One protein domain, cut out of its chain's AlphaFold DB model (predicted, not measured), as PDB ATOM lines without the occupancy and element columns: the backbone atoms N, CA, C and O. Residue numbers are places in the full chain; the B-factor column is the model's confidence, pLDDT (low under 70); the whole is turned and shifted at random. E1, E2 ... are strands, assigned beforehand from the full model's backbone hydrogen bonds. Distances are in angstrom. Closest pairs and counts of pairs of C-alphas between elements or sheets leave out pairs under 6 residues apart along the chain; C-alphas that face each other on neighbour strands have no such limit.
ATOM      1  N   THR A 557     375.962 317.216 481.070       87.50
ATOM      2  CA  THR A 557     375.508 317.274 479.660       87.50
ATOM      3  C   THR A 557     374.100 316.717 479.454       87.50
ATOM      4  O   THR A 557     373.413 317.074 478.491       87.50
ATOM      5  N   ASN A 558     373.675 315.866 480.386       84.25
ATOM      6  CA  ASN A 558     372.340 315.317 480.561       84.25
ATOM      7  C   ASN A 558     372.083 315.139 482.069       84.25
ATOM      8  O   ASN A 558     373.025 315.113 482.861       84.25
ATOM      9  N   VAL A 559     370.815 315.020 482.458       89.19
ATOM     10  CA  VAL A 559     370.419 314.595 483.804       89.19
ATOM     11  C   VAL A 559     369.079 313.875 483.729       89.19
ATOM     12  O   VAL A 559     368.180 314.304 483.002       89.19
ATOM     13  N   LYS A 560     368.936 312.785 484.487       88.12
ATOM     14  CA  LYS A 560     367.648 312.129 484.704       88.12
ATOM     15  C   LYS A 560     367.034 312.651 486.000       88.12
ATOM     16  O   LYS A 560     367.662 312.601 487.052       88.12
ATOM     17  N   ILE A 561     365.805 313.151 485.922       92.31
ATOM     18  CA  ILE A 561     365.068 313.659 487.082       92.31
ATOM     19  C   ILE A 561     364.209 312.514 487.652       92.31
ATOM     20  O   ILE A 561     363.434 311.933 486.890       92.31
ATOM     21  N   PRO A 562     364.314 312.178 488.954       91.25
ATOM     22  CA  PRO A 562     363.470 311.162 489.583       91.25
ATOM     23  C   PRO A 562     361.975 311.483 489.488       91.25
ATOM     24  O   PRO A 562     361.547 312.607 489.763       91.25
ATOM     25  N   SER A 563     361.169 310.471 489.170       88.25
ATOM     26  CA  SER A 563     359.705 310.572 489.050       88.25
ATOM     27  C   SER A 563     358.980 310.835 490.380       88.25
ATOM     28  O   SER A 563     357.818 311.249 490.406       88.25
ATOM     29  N   THR A 564     359.672 310.630 491.501       89.38
ATOM     30  CA  THR A 564     359.213 310.917 492.866       89.38
ATOM     31  C   THR A 564     359.126 312.408 493.193       89.38
ATOM     32  O   THR A 564     358.324 312.790 494.051       89.38
ATOM     33  N   LEU A 565     359.914 313.262 492.530       94.00
ATOM     34  CA  LEU A 565     359.981 314.685 492.857       94.00
ATOM     35  C   LEU A 565     358.688 315.416 492.474       94.00
ATOM     36  O   LEU A 565     358.230 315.375 491.335       94.00
ATOM     37  N   LYS A 566     358.119 316.163 493.427       92.88
ATOM     38  CA  LYS A 566     356.985 317.073 493.172       92.88
ATOM     39  C   LYS A 566     357.406 318.448 492.682       92.88
ATOM     40  O   LYS A 566     356.606 319.145 492.066       92.88
ATOM     41  N   LYS A 567     358.655 318.830 492.930       95.56
ATOM     42  CA  LYS A 567     359.166 320.166 492.658       95.56
ATOM     43  C   LYS A 567     360.639 320.110 492.279       95.56
ATOM     44  O   LYS A 567     361.416 319.409 492.924       95.56
ATOM     45  N   ILE A 568     361.011 320.869 491.254       97.12
ATOM     46  CA  ILE A 568     362.403 321.097 490.865       97.12
ATOM     47  C   ILE A 568     362.818 322.432 491.486       97.12
ATOM     48  O   ILE A 568     362.301 323.479 491.105       97.12
ATOM     49  N   ASN A 569     363.701 322.387 492.487       96.56
ATOM     50  CA  ASN A 569     364.077 323.556 493.286       96.56
ATOM     51  C   ASN A 569     364.987 324.546 492.531       96.56
ATOM     52  O   ASN A 569     365.682 324.194 491.577       96.56
ATOM     53  N   GLY A 570     365.001 325.804 492.981       96.38
ATOM     54  CA  GLY A 570     365.707 326.897 492.305       96.38
ATOM     55  C   GLY A 570     367.202 326.625 492.085       96.38
ATOM     56  O   GLY A 570     367.897 326.137 492.979       96.38
ATOM     57  N   ALA A 571     367.682 326.940 490.876       97.38
ATOM     58  CA  ALA A 571     369.074 326.796 490.423       97.38
ATOM     59  C   ALA A 571     369.715 325.403 490.615       97.38
ATOM     60  O   ALA A 571     370.933 325.265 490.518       97.38
ATOM     61  N   VAL A 572     368.922 324.349 490.850       97.56
ATOM     62  CA  VAL A 572     369.431 322.998 491.135       97.56
ATOM     63  C   VAL A 572     370.342 322.438 490.032       97.56
ATOM     64  O   VAL A 572     371.324 321.781 490.370       97.56
ATOM     65  N   PHE A 573     370.081 322.763 488.758       97.94
ATOM     66  CA  PHE A 573     370.888 322.383 487.589       97.94
ATOM     67  C   PHE A 573     371.338 323.600 486.753       97.94
ATOM     68  O   PHE A 573     371.628 323.474 485.561       97.94
ATOM     69  N   ALA A 574     371.386 324.795 487.346       98.12
ATOM     70  CA  ALA A 574     371.832 325.995 486.640       98.12
ATOM     71  C   ALA A 574     373.352 325.986 486.395       98.12
ATOM     72  O   ALA A 574     374.101 325.308 487.101       98.12
ATOM     73  N   GLU A 575     373.805 326.746 485.395       98.31
ATOM     74  CA  GLU A 575     375.224 326.874 485.016       98.31
ATOM     75  C   GLU A 575     375.890 325.508 484.767       98.31
ATOM     76  O   GLU A 575     376.910 325.152 485.357       98.31
ATOM     77  N   ASN A 576     375.262 324.722 483.893       98.25
ATOM     78  CA  ASN A 576     375.714 323.404 483.451       98.25
ATOM     79  C   ASN A 576     375.829 323.379 481.912       98.25
ATOM     80  O   ASN A 576     375.843 324.420 481.253       98.25
ATOM     81  N   GLU A 577     375.973 322.198 481.310       96.94
ATOM     82  CA  GLU A 577     376.123 322.038 479.860       96.94
ATOM     83  C   GLU A 577     374.997 321.187 479.244       96.94
ATOM     84  O   GLU A 577     375.186 320.590 478.181       96.94
ATOM     85  N   LEU A 578     373.821 321.149 479.893       95.31
ATOM     86  CA  LEU A 578     372.700 320.278 479.532       95.31
ATOM     87  C   LEU A 578     372.222 320.572 478.111       95.31
ATOM     88  O   LEU A 578     371.854 321.705 477.806       95.31
ATOM     89  N   THR A 579     372.199 319.553 477.252       90.44
ATOM     90  CA  THR A 579     371.713 319.671 475.860       90.44
ATOM     91  C   THR A 579     370.263 319.215 475.699       90.44
ATOM     92  O   THR A 579     369.554 319.707 474.822       90.44
ATOM     93  N   SER A 580     369.797 318.341 476.593       88.50
ATOM     94  CA  SER A 580     368.405 317.921 476.747       88.50
ATOM     95  C   SER A 580     368.076 317.693 478.227       88.50
ATOM     96  O   SER A 580     368.967 317.472 479.051       88.50
ATOM     97  N   VAL A 581     366.787 317.744 478.564       94.25
ATOM     98  CA  VAL A 581     366.261 317.356 479.879       94.25
ATOM     99  C   VAL A 581     364.902 316.680 479.706       94.25
ATOM    100  O   VAL A 581     364.062 317.158 478.943       94.25
ATOM    101  N   GLU A 582     364.689 315.573 480.414       92.81
ATOM    102  CA  GLU A 582     363.381 314.933 480.549       92.81
ATOM    103  C   GLU A 582     362.787 315.316 481.909       92.81
ATOM    104  O   GLU A 582     363.393 315.075 482.954       92.81
ATOM    105  N   ILE A 583     361.611 315.944 481.891       95.94
ATOM    106  CA  ILE A 583     360.869 316.326 483.095       95.94
ATOM    107  C   ILE A 583     359.725 315.313 483.252       95.94
ATOM    108  O   ILE A 583     358.846 315.281 482.387       95.94
ATOM    109  N   PRO A 584     359.722 314.465 484.298       94.12
ATOM    110  CA  PRO A 584     358.753 313.383 484.417       94.12
ATOM    111  C   PRO A 584     357.343 313.887 484.758       94.12
ATOM    112  O   PRO A 584     357.162 314.848 485.514       94.12
ATOM    113  N   GLU A 585     356.326 313.189 484.244       89.88
ATOM    114  CA  GLU A 585     354.929 313.371 484.659       89.88
ATOM    115  C   GLU A 585     354.807 313.067 486.163       89.88
ATOM    116  O   GLU A 585     355.084 311.954 486.614       89.88
ATOM    117  N   GLY A 586     354.407 314.069 486.949       90.44
ATOM    118  CA  GLY A 586     354.377 313.999 488.414       90.44
ATOM    119  C   GLY A 586     355.027 315.193 489.115       90.44
ATOM    120  O   GLY A 586     354.644 315.481 490.256       90.44
ATOM    121  N   VAL A 587     355.931 315.907 488.430       96.06
ATOM    122  CA  VAL A 587     356.442 317.225 488.850       96.06
ATOM    123  C   VAL A 587     355.339 318.270 488.669       96.06
ATOM    124  O   VAL A 587     354.643 318.265 487.655       96.06
ATOM    125  N   GLN A 588     355.178 319.166 489.642       95.94
ATOM    126  CA  GLN A 588     354.141 320.204 489.672       95.94
ATOM    127  C   GLN A 588     354.715 321.616 489.496       95.94
ATOM    128  O   GLN A 588     354.099 322.458 488.846       95.94
ATOM    129  N   GLU A 589     355.912 321.874 490.027       97.25
ATOM    130  CA  GLU A 589     356.534 323.204 490.021       97.25
ATOM    131  C   GLU A 589     358.000 323.152 489.568       97.25
ATOM    132  O   GLU A 589     358.762 322.271 489.982       97.25
ATOM    133  N   ILE A 590     358.408 324.137 488.760       98.00
ATOM    134  CA  ILE A 590     359.809 324.405 488.404       98.00
ATOM    135  C   ILE A 590     360.181 325.767 488.983       98.00
ATOM    136  O   ILE A 590     359.738 326.797 488.473       98.00
ATOM    137  N   ASP A 591     360.993 325.796 490.037       97.19
ATOM    138  CA  ASP A 591     361.421 327.053 490.648       97.19
ATOM    139  C   ASP A 591     362.451 327.796 489.796       97.19
ATOM    140  O   ASP A 591     363.268 327.232 489.065       97.19
ATOM    141  N   GLY A 592     362.453 329.113 489.954       91.00
ATOM    142  CA  GLY A 592     363.462 329.963 489.355       91.00
ATOM    143  C   GLY A 592     364.800 329.912 490.107       91.00
ATOM    144  O   GLY A 592     364.777 330.020 491.334       91.00
ATOM    145  N   PRO A 593     365.973 329.805 489.448       96.00
ATOM    146  CA  PRO A 593     366.211 329.596 488.016       96.00
ATOM    147  C   PRO A 593     366.735 328.167 487.712       96.00
ATOM    148  O   PRO A 593     367.902 327.997 487.375       96.00
ATOM    149  N   ALA A 594     365.910 327.123 487.882       97.38
ATOM    150  CA  ALA A 594     366.321 325.702 487.913       97.38
ATOM    151  C   ALA A 594     367.294 325.212 486.816       97.38
ATOM    152  O   ALA A 594     368.215 324.461 487.141       97.38
ATOM    153  N   PHE A 595     367.104 325.623 485.559       98.12
ATOM    154  CA  PHE A 595     367.866 325.185 484.377       98.12
ATOM    155  C   PHE A 595     368.552 326.344 483.637       98.12
ATOM    156  O   PHE A 595     368.923 326.202 482.468       98.12
ATOM    157  N   ALA A 596     368.723 327.505 484.274       98.12
ATOM    158  CA  ALA A 596     369.339 328.656 483.619       98.12
ATOM    159  C   ALA A 596     370.800 328.405 483.215       98.12
ATOM    160  O   ALA A 596     371.501 327.618 483.852       98.12
ATOM    161  N   SER A 597     371.275 329.111 482.186       97.88
ATOM    162  CA  SER A 597     372.663 329.041 481.703       97.88
ATOM    163  C   SER A 597     373.082 327.610 481.326       97.88
ATOM    164  O   SER A 597     374.051 327.073 481.861       97.88
ATOM    165  N   ASN A 598     372.319 326.989 480.428       98.25
ATOM    166  CA  ASN A 598     372.546 325.641 479.893       98.25
ATOM    167  C   ASN A 598     372.553 325.673 478.349       98.25
ATOM    168  O   ASN A 598     372.593 326.739 477.734       98.25
ATOM    169  N   LYS A 599     372.562 324.507 477.691       96.25
ATOM    170  CA  LYS A 599     372.649 324.371 476.226       96.25
ATOM    171  C   LYS A 599     371.381 323.772 475.598       96.25
ATOM    172  O   LYS A 599     371.445 323.338 474.447       96.25
ATOM    173  N   LEU A 600     370.256 323.750 476.322       95.75
ATOM    174  CA  LEU A 600     369.014 323.089 475.901       95.75
ATOM    175  C   LEU A 600     368.508 323.690 474.586       95.75
ATOM    176  O   LEU A 600     368.347 324.905 474.509       95.75
ATOM    177  N   THR A 601     368.241 322.858 473.576       92.12
ATOM    178  CA  THR A 601     367.701 323.296 472.269       92.12
ATOM    179  C   THR A 601     366.182 323.176 472.175       92.12
ATOM    180  O   THR A 601     365.529 323.934 471.456       92.12
ATOM    181  N   SER A 602     365.600 322.261 472.944       93.19
ATOM    182  CA  SER A 602     364.162 322.165 473.159       93.19
ATOM    183  C   SER A 602     363.851 321.684 474.574       93.19
ATOM    184  O   SER A 602     364.704 321.116 475.259       93.19
ATOM    185  N   VAL A 603     362.619 321.925 475.021       96.69
ATOM    186  CA  VAL A 603     362.106 321.398 476.290       96.69
ATOM    187  C   VAL A 603     360.658 320.944 476.132       96.69
ATOM    188  O   VAL A 603     359.863 321.592 475.449       96.69
ATOM    189  N   THR A 604     360.320 319.824 476.770       97.25
ATOM    190  CA  THR A 604     358.936 319.372 476.942       97.25
ATOM    191  C   THR A 604     358.511 319.617 478.383       97.25
ATOM    192  O   THR A 604     359.148 319.124 479.311       97.25
ATOM    193  N   ILE A 605     357.432 320.372 478.562       97.75
ATOM    194  CA  ILE A 605     356.804 320.654 479.849       97.75
ATOM    195  C   ILE A 605     355.615 319.685 480.011       97.75
ATOM    196  O   ILE A 605     354.666 319.773 479.218       97.75
ATOM    197  N   PRO A 606     355.660 318.737 480.971       97.25
ATOM    198  CA  PRO A 606     354.631 317.711 481.139       97.25
ATOM    199  C   PRO A 606     353.297 318.290 481.612       97.25
ATOM    200  O   PRO A 606     353.206 319.441 482.046       97.25
ATOM    201  N   SER A 607     352.242 317.480 481.525       95.81
ATOM    202  CA  SER A 607     350.867 317.932 481.768       95.81
ATOM    203  C   SER A 607     350.579 318.328 483.222       95.81
ATOM    204  O   SER A 607     349.597 319.020 483.487       95.81
ATOM    205  N   THR A 608     351.439 317.908 484.156       97.25
ATOM    206  CA  THR A 608     351.310 318.144 485.600       97.25
ATOM    207  C   THR A 608     351.878 319.477 486.097       97.25
ATOM    208  O   THR A 608     351.655 319.802 487.263       97.25
ATOM    209  N   ILE A 609     352.596 320.244 485.266       98.19
ATOM    210  CA  ILE A 609     353.233 321.509 485.676       98.19
ATOM    211  C   ILE A 609     352.209 322.643 485.776       98.19
ATOM    212  O   ILE A 609     351.630 323.054 484.774       98.19
ATOM    213  N   THR A 610     352.054 323.210 486.973       96.75
ATOM    214  CA  THR A 610     351.181 324.364 487.235       96.75
ATOM    215  C   THR A 610     351.948 325.685 487.311       96.75
ATOM    216  O   THR A 610     351.385 326.728 486.972       96.75
ATOM    217  N   ALA A 611     353.231 325.670 487.700       97.81
ATOM    218  CA  ALA A 611     354.039 326.884 487.845       97.81
ATOM    219  C   ALA A 611     355.477 326.758 487.305       97.81
ATOM    220  O   ALA A 611     356.178 325.778 487.572       97.81
ATOM    221  N   ILE A 612     355.936 327.803 486.601       98.19
ATOM    222  CA  ILE A 612     357.322 327.974 486.132       98.19
ATOM    223  C   ILE A 612     357.862 329.326 486.625       98.19
ATOM    224  O   ILE A 612     357.366 330.387 486.248       98.19
ATOM    225  N   GLY A 613     358.880 329.277 487.481       96.81
ATOM    226  CA  GLY A 613     359.422 330.428 488.200       96.81
ATOM    227  C   GLY A 613     360.452 331.275 487.444       96.81
ATOM    228  O   GLY A 613     360.844 331.001 486.307       96.81
ATOM    229  N   ILE A 614     360.910 332.321 488.137       97.44
ATOM    230  CA  ILE A 614     361.800 333.367 487.621       97.44
ATOM    231  C   ILE A 614     363.049 332.816 486.923       97.44
ATOM    232  O   ILE A 614     363.885 332.141 487.517       97.44
ATOM    233  N   SER A 615     363.204 333.131 485.637       97.44
ATOM    234  CA  SER A 615     364.374 332.741 484.843       97.44
ATOM    235  C   SER A 615     364.651 331.226 484.781       97.44
ATOM    236  O   SER A 615     365.785 330.839 484.510       97.44
ATOM    237  N   ALA A 616     363.648 330.359 484.993       97.69
ATOM    238  CA  ALA A 616     363.799 328.894 485.046       97.69
ATOM    239  C   ALA A 616     364.618 328.277 483.892       97.69
ATOM    240  O   ALA A 616     365.400 327.364 484.137       97.69
ATOM    241  N   PHE A 617     364.484 328.800 482.672       97.69
ATOM    242  CA  PHE A 617     365.189 328.381 481.454       97.69
ATOM    243  C   PHE A 617     365.968 329.535 480.787       97.69
ATOM    244  O   PHE A 617     366.289 329.468 479.596       97.69
ATOM    245  N   ARG A 618     366.284 330.607 481.529       96.81
ATOM    246  CA  ARG A 618     367.034 331.771 481.019       96.81
ATOM    247  C   ARG A 618     368.398 331.353 480.456       96.81
ATOM    248  O   ARG A 618     369.036 330.465 481.010       96.81
ATOM    249  N   SER A 619     368.859 331.995 479.382       96.25
ATOM    250  CA  SER A 619     370.191 331.734 478.800       96.25
ATOM    251  C   SER A 619     370.412 330.268 478.387       96.25
ATOM    252  O   SER A 619     371.406 329.649 478.754       96.25
ATOM    253  N   ASN A 620     369.457 329.718 477.634       96.56
ATOM    254  CA  ASN A 620     369.564 328.432 476.934       96.56
ATOM    255  C   ASN A 620     369.560 328.640 475.407       96.56
ATOM    256  O   ASN A 620     369.505 329.769 474.929       96.56
ATOM    257  N   ASN A 621     369.583 327.561 474.623       93.94
ATOM    258  CA  ASN A 621     369.469 327.600 473.162       93.94
ATOM    259  C   ASN A 621     368.052 327.226 472.682       93.94
ATOM    260  O   ASN A 621     367.923 326.646 471.606       93.94
ATOM    261  N   LEU A 622     366.996 327.479 473.470       93.69
ATOM    262  CA  LEU A 622     365.673 326.918 473.185       93.69
ATOM    263  C   LEU A 622     365.065 327.527 471.911       93.69
ATOM    264  O   LEU A 622     364.606 328.671 471.897       93.69
ATOM    265  N   GLU A 623     364.998 326.722 470.856       89.81
ATOM    266  CA  GLU A 623     364.260 327.015 469.623       89.81
ATOM    267  C   GLU A 623     362.763 326.713 469.802       89.81
ATOM    268  O   GLU A 623     361.913 327.372 469.201       89.81
ATOM    269  N   ILE A 624     362.437 325.715 470.635       92.06
ATOM    270  CA  ILE A 624     361.079 325.189 470.836       92.06
ATOM    271  C   ILE A 624     360.836 324.858 472.315       92.06
ATOM    272  O   ILE A 624     361.628 324.145 472.932       92.06
ATOM    273  N   ALA A 625     359.692 325.279 472.859       95.75
ATOM    274  CA  ALA A 625     359.146 324.728 474.102       95.75
ATOM    275  C   ALA A 625     357.747 324.143 473.844       95.75
ATOM    276  O   ALA A 625     356.853 324.836 473.353       95.75
ATOM    277  N   GLU A 626     357.565 322.855 474.143       97.31
ATOM    278  CA  GLU A 626     356.295 322.139 473.990       97.31
ATOM    279  C   GLU A 626     355.625 321.944 475.354       97.31
ATOM    280  O   GLU A 626     356.205 321.343 476.254       97.31
ATOM    281  N   PHE A 627     354.383 322.400 475.498       97.88
ATOM    282  CA  PHE A 627     353.577 322.241 476.704       97.88
ATOM    283  C   PHE A 627     352.510 321.169 476.477       97.88
ATOM    284  O   PHE A 627     351.689 321.284 475.565       97.88
ATOM    285  N   LYS A 628     352.496 320.127 477.319       97.56
ATOM    286  CA  LYS A 628     351.531 319.014 477.240       97.56
ATOM    287  C   LYS A 628     350.209 319.293 477.968       97.56
ATOM    288  O   LYS A 628     349.259 318.529 477.813       97.56
ATOM    289  N   GLY A 629     350.129 320.380 478.736       95.00
ATOM    290  CA  GLY A 629     348.956 320.797 479.507       95.00
ATOM    291  C   GLY A 629     348.833 322.319 479.607       95.00
ATOM    292  O   GLY A 629     349.574 323.051 478.952       95.00
ATOM    293  N   ALA A 630     347.871 322.785 480.404       96.12
ATOM    294  CA  ALA A 630     347.772 324.191 480.798       96.12
ATOM    295  C   ALA A 630     348.737 324.488 481.959       96.12
ATOM    296  O   ALA A 630     348.993 323.602 482.768       96.12
ATOM    297  N   VAL A 631     349.228 325.727 482.054       97.50
ATOM    298  CA  VAL A 631     350.112 326.189 483.139       97.50
ATOM    299  C   VAL A 631     349.512 327.455 483.752       97.50
ATOM    300  O   VAL A 631     349.263 328.427 483.035       97.50
ATOM    301  N   ASP A 632     349.280 327.446 485.066       96.00
ATOM    302  CA  ASP A 632     348.581 328.519 485.789       96.00
ATOM    303  C   ASP A 632     349.424 329.797 485.915       96.00
ATOM    304  O   ASP A 632     348.887 330.906 485.878       96.00
ATOM    305  N   SER A 633     350.745 329.653 486.077       95.88
ATOM    306  CA  SER A 633     351.670 330.773 486.268       95.88
ATOM    307  C   SER A 633     353.021 330.531 485.593       95.88
ATOM    308  O   SER A 633     353.678 329.517 485.833       95.88
ATOM    309  N   ILE A 634     353.462 331.485 484.774       96.94
ATOM    310  CA  ILE A 634     354.801 331.512 484.180       96.94
ATOM    311  C   ILE A 634     355.380 332.907 484.405       96.94
ATOM    312  O   ILE A 634     354.759 333.905 484.038       96.94
ATOM    313  N   ASP A 635     356.564 332.982 485.011       97.19
ATOM    314  CA  ASP A 635     357.283 334.244 485.188       97.19
ATOM    315  C   ASP A 635     357.722 334.840 483.837       97.19
ATOM    316  O   ASP A 635     358.171 334.119 482.942       97.19
ATOM    317  N   GLU A 636     357.651 336.168 483.689       92.19
ATOM    318  CA  GLU A 636     357.981 336.864 482.432       92.19
ATOM    319  C   GLU A 636     359.415 336.605 481.936       92.19
ATOM    320  O   GLU A 636     359.682 336.635 480.732       92.19
ATOM    321  N   SER A 637     360.342 336.305 482.851       95.12
ATOM    322  CA  SER A 637     361.741 336.013 482.544       95.12
ATOM    323  C   SER A 637     362.027 334.523 482.328       95.12
ATOM    324  O   SER A 637     363.148 334.189 481.932       95.12
ATOM    325  N   ALA A 638     361.059 333.624 482.558       96.12
ATOM    326  CA  ALA A 638     361.266 332.171 482.606       96.12
ATOM    327  C   ALA A 638     362.016 331.613 481.385       96.12
ATOM    328  O   ALA A 638     362.908 330.789 481.554       96.12
ATOM    329  N   PHE A 639     361.719 332.108 480.179       95.38
ATOM    330  CA  PHE A 639     362.344 331.684 478.917       95.38
ATOM    331  C   PHE A 639     363.144 332.816 478.236       95.38
ATOM    332  O   PHE A 639     363.209 332.900 477.007       95.38
ATOM    333  N   SER A 640     363.711 333.738 479.020       92.88
ATOM    334  CA  SER A 640     364.430 334.924 478.521       92.88
ATOM    335  C   SER A 640     365.856 334.632 478.020       92.88
ATOM    336  O   SER A 640     366.417 333.566 478.266       92.88
ATOM    337  N   GLU A 641     366.446 335.596 477.301       92.62
ATOM    338  CA  GLU A 641     367.872 335.628 476.915       92.62
ATOM    339  C   GLU A 641     368.411 334.370 476.206       92.62
ATOM    340  O   GLU A 641     369.546 333.965 476.447       92.62
ATOM    341  N   GLN A 642     367.625 333.741 475.327       93.75
ATOM    342  CA  GLN A 642     368.098 332.563 474.592       93.75
ATOM    343  C   GLN A 642     369.243 332.913 473.617       93.75
ATOM    344  O   GLN A 642     369.222 333.954 472.958       93.75
ATOM    345  N   THR A 643     370.223 332.021 473.484       87.94
ATOM    346  CA  THR A 643     371.438 332.167 472.659       87.94
ATOM    347  C   THR A 643     371.346 331.471 471.292       87.94
ATOM    348  O   THR A 643     372.349 331.054 470.715       87.94
ATOM    349  N   VAL A 644     370.128 331.382 470.751       78.62
ATOM    350  CA  VAL A 644     369.822 330.910 469.387       78.62
ATOM    351  C   VAL A 644     370.358 331.853 468.292       78.62
ATOM    352  O   VAL A 644     370.636 333.030 468.545       78.62
ATOM    353  N   ILE A 645     370.518 331.330 467.067       65.62
ATOM    354  CA  ILE A 645     371.072 332.047 465.902       65.62
ATOM    355  C   ILE A 645     370.082 332.002 464.719       65.62
ATOM    356  O   ILE A 645     369.687 330.905 464.329       65.62
ATOM    357  N   PRO A 646     369.758 333.139 464.058       61.22
ATOM    358  CA  PRO A 646     370.115 334.517 464.421       61.22
ATOM    359  C   PRO A 646     369.526 334.962 465.775       61.22
ATOM    360  O   PRO A 646     368.782 334.227 466.405       61.22
ATOM    361  N   THR A 647     369.907 336.148 466.259       76.38
ATOM    362  CA  THR A 647     369.625 336.615 467.630       76.38
ATOM    363  C   THR A 647     368.157 336.462 468.053       76.38
ATOM    364  O   THR A 647     367.259 336.912 467.344       76.38
ATOM    365  N   PHE A 648     367.929 335.913 469.252       86.81
ATOM    366  CA  PHE A 648     366.612 335.770 469.881       86.81
ATOM    367  C   PHE A 648     365.798 337.079 469.896       86.81
ATOM    368  O   PHE A 648     366.188 338.060 470.531       86.81
ATOM    369  N   THR A 649     364.643 337.079 469.219       82.94
ATOM    370  CA  THR A 649     363.714 338.228 469.143       82.94
ATOM    371  C   THR A 649     362.473 338.088 470.028       82.94
ATOM    372  O   THR A 649     361.661 339.010 470.080       82.94
ATOM    373  N   GLY A 650     362.307 336.950 470.706       88.44
ATOM    374  CA  GLY A 650     361.122 336.604 471.489       88.44
ATOM    375  C   GLY A 650     360.501 335.267 471.079       88.44
ATOM    376  O   GLY A 650     361.021 334.555 470.220       88.44
ATOM    377  N   TRP A 651     359.375 334.951 471.717       92.25
ATOM    378  CA  TRP A 651     358.610 333.718 471.527       92.25
ATOM    379  C   TRP A 651     357.342 333.955 470.702       92.25
ATOM    380  O   TRP A 651     356.678 334.982 470.862       92.25
ATOM    381  N   TYR A 652     356.978 332.987 469.864       91.75
ATOM    382  CA  TYR A 652     355.815 333.036 468.969       91.75
ATOM    383  C   TYR A 652     354.975 331.760 469.087       91.75
ATOM    384  O   TYR A 652     355.517 330.688 469.350       91.75
ATOM    385  N   THR A 653     353.661 331.859 468.877       91.69
ATOM    386  CA  THR A 653     352.720 330.725 468.987       91.69
ATOM    387  C   THR A 653     352.621 329.872 467.721       91.69
ATOM    388  O   THR A 653     351.935 328.854 467.725       91.69
ATOM    389  N   ASP A 654     353.289 330.271 466.634       84.31
ATOM    390  CA  ASP A 654     353.462 329.459 465.431       84.31
ATOM    391  C   ASP A 654     354.802 329.753 464.723       84.31
ATOM    392  O   ASP A 654     355.529 330.692 465.058       84.31
ATOM    393  N   GLN A 655     355.120 328.934 463.717       81.06
ATOM    394  CA  GLN A 655     356.365 329.002 462.942       81.06
ATOM    395  C   GLN A 655     356.426 330.159 461.923       81.06
ATOM    396  O   GLN A 655     357.449 330.335 461.266       81.06
ATOM    397  N   SER A 656     355.360 330.950 461.751       74.00
ATOM    398  CA  SER A 656     355.374 332.132 460.877       74.00
ATOM    399  C   SER A 656     356.107 333.318 461.507       74.00
ATOM    400  O   SER A 656     356.534 334.216 460.775       74.00
ATOM    401  N   MET A 657     356.231 333.323 462.843       72.31
ATOM    402  CA  MET A 657     356.993 334.291 463.648       72.31
ATOM    403  C   MET A 657     356.669 335.760 463.320       72.31
ATOM    404  O   MET A 657     357.510 336.655 463.427       72.31
ATOM    405  N   GLN A 658     355.431 336.024 462.893       76.25
ATOM    406  CA  GLN A 658     354.946 337.382 462.681       76.25
ATOM    407  C   GLN A 658     354.728 338.075 464.037       76.25
ATOM    408  O   GLN A 658     354.297 337.427 464.991       76.25
ATOM    409  N   PRO A 659     354.892 339.408 464.135       77.44
ATOM    410  CA  PRO A 659     354.544 340.154 465.350       77.44
ATOM    411  C   PRO A 659     353.092 339.949 465.823       77.44
ATOM    412  O   PRO A 659     352.802 340.095 467.003       77.44
ATOM    413  N   SER A 660     352.175 339.578 464.920       81.06
ATOM    414  CA  SER A 660     350.774 339.261 465.234       81.06
ATOM    415  C   SER A 660     350.560 337.945 465.994       81.06
ATOM    416  O   SER A 660     349.452 337.714 466.466       81.06
ATOM    417  N   VAL A 661     351.577 337.083 466.078       85.44
ATOM    418  CA  VAL A 661     351.539 335.774 466.761       85.44
ATOM    419  C   VAL A 661     352.620 335.666 467.841       85.44
ATOM    420  O   VAL A 661     353.033 334.573 468.222       85.44
ATOM    421  N   GLN A 662     353.107 336.808 468.337       90.44
ATOM    422  CA  GLN A 662     353.990 336.848 469.499       90.44
ATOM    423  C   GLN A 662     353.262 336.275 470.725       90.44
ATOM    424  O   GLN A 662     352.102 336.600 470.988       90.44
ATOM    425  N   TRP A 663     353.938 335.405 471.471       93.81
ATOM    426  CA  TRP A 663     353.367 334.732 472.632       93.81
ATOM    427  C   TRP A 663     353.131 335.714 473.786       93.81
ATOM    428  O   TRP A 663     354.030 336.446 474.196       93.81
ATOM    429  N   GLY A 664     351.906 335.712 474.319       90.00
ATOM    430  CA  GLY A 664     351.450 336.624 475.374       90.00
ATOM    431  C   GLY A 664     351.699 336.148 476.810       90.00
ATOM    432  O   GLY A 664     350.972 336.572 477.701       90.00
ATOM    433  N   GLY A 665     352.648 335.233 477.037       91.25
ATOM    434  CA  GLY A 665     353.040 334.785 478.383       91.25
ATOM    435  C   GLY A 665     352.099 333.791 479.080       91.25
ATOM    436  O   GLY A 665     352.287 333.513 480.257       91.25
ATOM    437  N   THR A 666     351.083 333.250 478.396       93.62
ATOM    438  CA  THR A 666     350.104 332.310 478.986       93.62
ATOM    439  C   THR A 666     349.975 331.018 478.178       93.62
ATOM    440  O   THR A 666     350.143 331.026 476.957       93.62
ATOM    441  N   ILE A 667     349.681 329.907 478.863       96.88
ATOM    442  CA  ILE A 667     349.514 328.561 478.290       96.88
ATOM    443  C   ILE A 667     348.183 327.979 478.812       96.88
ATOM    444  O   ILE A 667     348.163 327.296 479.834       96.88
ATOM    445  N   PRO A 668     347.033 328.276 478.172       94.06
ATOM    446  CA  PRO A 668     345.713 327.856 478.664       94.06
ATOM    447  C   PRO A 668     345.350 326.399 478.323       94.06
ATOM    448  O   PRO A 668     344.321 325.895 478.768       94.06
ATOM    449  N   GLN A 669     346.151 325.741 477.484       93.06
ATOM    450  CA  GLN A 669     346.013 324.354 477.043       93.06
ATOM    451  C   GLN A 669     347.343 323.897 476.426       93.06
ATOM    452  O   GLN A 669     348.217 324.729 476.182       93.06
ATOM    453  N   ALA A 670     347.456 322.608 476.093       96.12
ATOM    454  CA  ALA A 670     348.605 322.082 475.360       96.12
ATOM    455  C   ALA A 670     348.869 322.877 474.062       96.12
ATOM    456  O   ALA A 670     347.961 323.066 473.242       96.12
ATOM    457  N   MET A 671     350.104 323.354 473.898       95.56
ATOM    458  CA  MET A 671     350.562 324.148 472.753       95.56
ATOM    459  C   MET A 671     352.095 324.194 472.682       95.56
ATOM    460  O   MET A 671     352.787 323.798 473.618       95.56
ATOM    461  N   THR A 672     352.628 324.728 471.587       95.12
ATOM    462  CA  THR A 672     354.070 324.874 471.354       95.12
ATOM    463  C   THR A 672     354.403 326.342 471.101       95.12
ATOM    464  O   THR A 672     353.646 327.030 470.416       95.12
ATOM    465  N   ILE A 673     355.535 326.815 471.627       94.38
ATOM    466  CA  ILE A 673     356.098 328.134 471.308       94.38
ATOM    467  C   ILE A 673     357.471 327.994 470.641       94.38
ATOM    468  O   ILE A 673     358.204 327.041 470.909       94.38
ATOM    469  N   TYR A 674     357.802 328.950 469.773       90.38
ATOM    470  CA  TYR A 674     358.979 328.936 468.893       90.38
ATOM    471  C   TYR A 674     359.807 330.220 469.025       90.38
ATOM    472  O   TYR A 674     359.224 331.289 469.228       90.38
ATOM    473  N   SER A 675     361.129 330.150 468.841       84.25
ATOM    474  CA  SER A 675     362.014 331.325 468.793       84.25
ATOM    475  C   SER A 675     362.866 331.373 467.504       84.25
ATOM    476  O   SER A 675     363.455 330.367 467.126       84.25
ATOM    477  N   VAL A 676     362.922 332.553 466.843       63.94
ATOM    478  CA  VAL A 676     363.753 332.909 465.644       63.94
ATOM    479  C   VAL A 676     363.410 332.193 464.305       63.94
ATOM    480  O   VAL A 676     363.201 330.993 464.286       63.94
ATOM    481  N   GLY A 677     363.385 332.804 463.097       57.50
ATOM    482  CA  GLY A 677     363.615 334.204 462.682       57.50
ATOM    483  C   GLY A 677     363.839 334.471 461.158       57.50
ATOM    484  O   GLY A 677     364.894 334.981 460.796       57.50
ATOM    485  N   PHE A 678     362.827 334.244 460.291       47.81
ATOM    486  CA  PHE A 678     362.667 334.747 458.883       47.81
ATOM    487  C   PHE A 678     363.577 334.215 457.721       47.81
ATOM    488  O   PHE A 678     364.634 333.637 457.937       47.81
ATOM    489  N   PRO A 679     363.104 334.292 456.450       52.62
ATOM    490  CA  PRO A 679     362.710 333.144 455.634       52.62
ATOM    491  C   PRO A 679     363.853 332.488 454.828       52.62
ATOM    492  O   PRO A 679     364.574 333.146 454.075       52.62
TER     493      PRO A 679
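What this domain is: This is residues 557 to 679 of the 1207 residues of an uncharacterized protein of Lysinibacillus sp. B2A1 (UniProt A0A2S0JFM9). With little regular structure, this is a chain wound in stacked turns, a short solenoid. E1 and E2 lie side by side on one wall and E3 runs back beside E2; the short stretches 567 to 568, 589 to 590, 611 to 612 and 633 to 634 make a second row, parallel from turn to turn. The printed part has 123 residues, no named helix and three strands, E1, E2, E3 along the chain, in a mixed sheet of that order. It is all strand by class, with 13 residues in named elements, and compact, with a radius of gyration of the C-alphas of 13.5 A and spans of 43 by 30 by 19 A.

Where its parts are: E2 is residues 624 to 627. E1, residues 602 to 605, begins at C-alpha (364.162, 322.165, 473.159). E3, residues 671 to 675, is 14.1 A long and ends at C-alpha (362.014, 331.325, 468.793).

How they stand to each other: E1 and E2 are parallel, with N 605 and O 626 2.8 A apart. E2 and E3 form an antiparallel hairpin, with N 627 and O 671 2.8 A apart. E1 and E3 are apart.

The domain as a whole: The printed part has no cut. Both links are long, 18 and 43 residues. Residues 645 to 646 and 676 to 679 have pLDDT under 70.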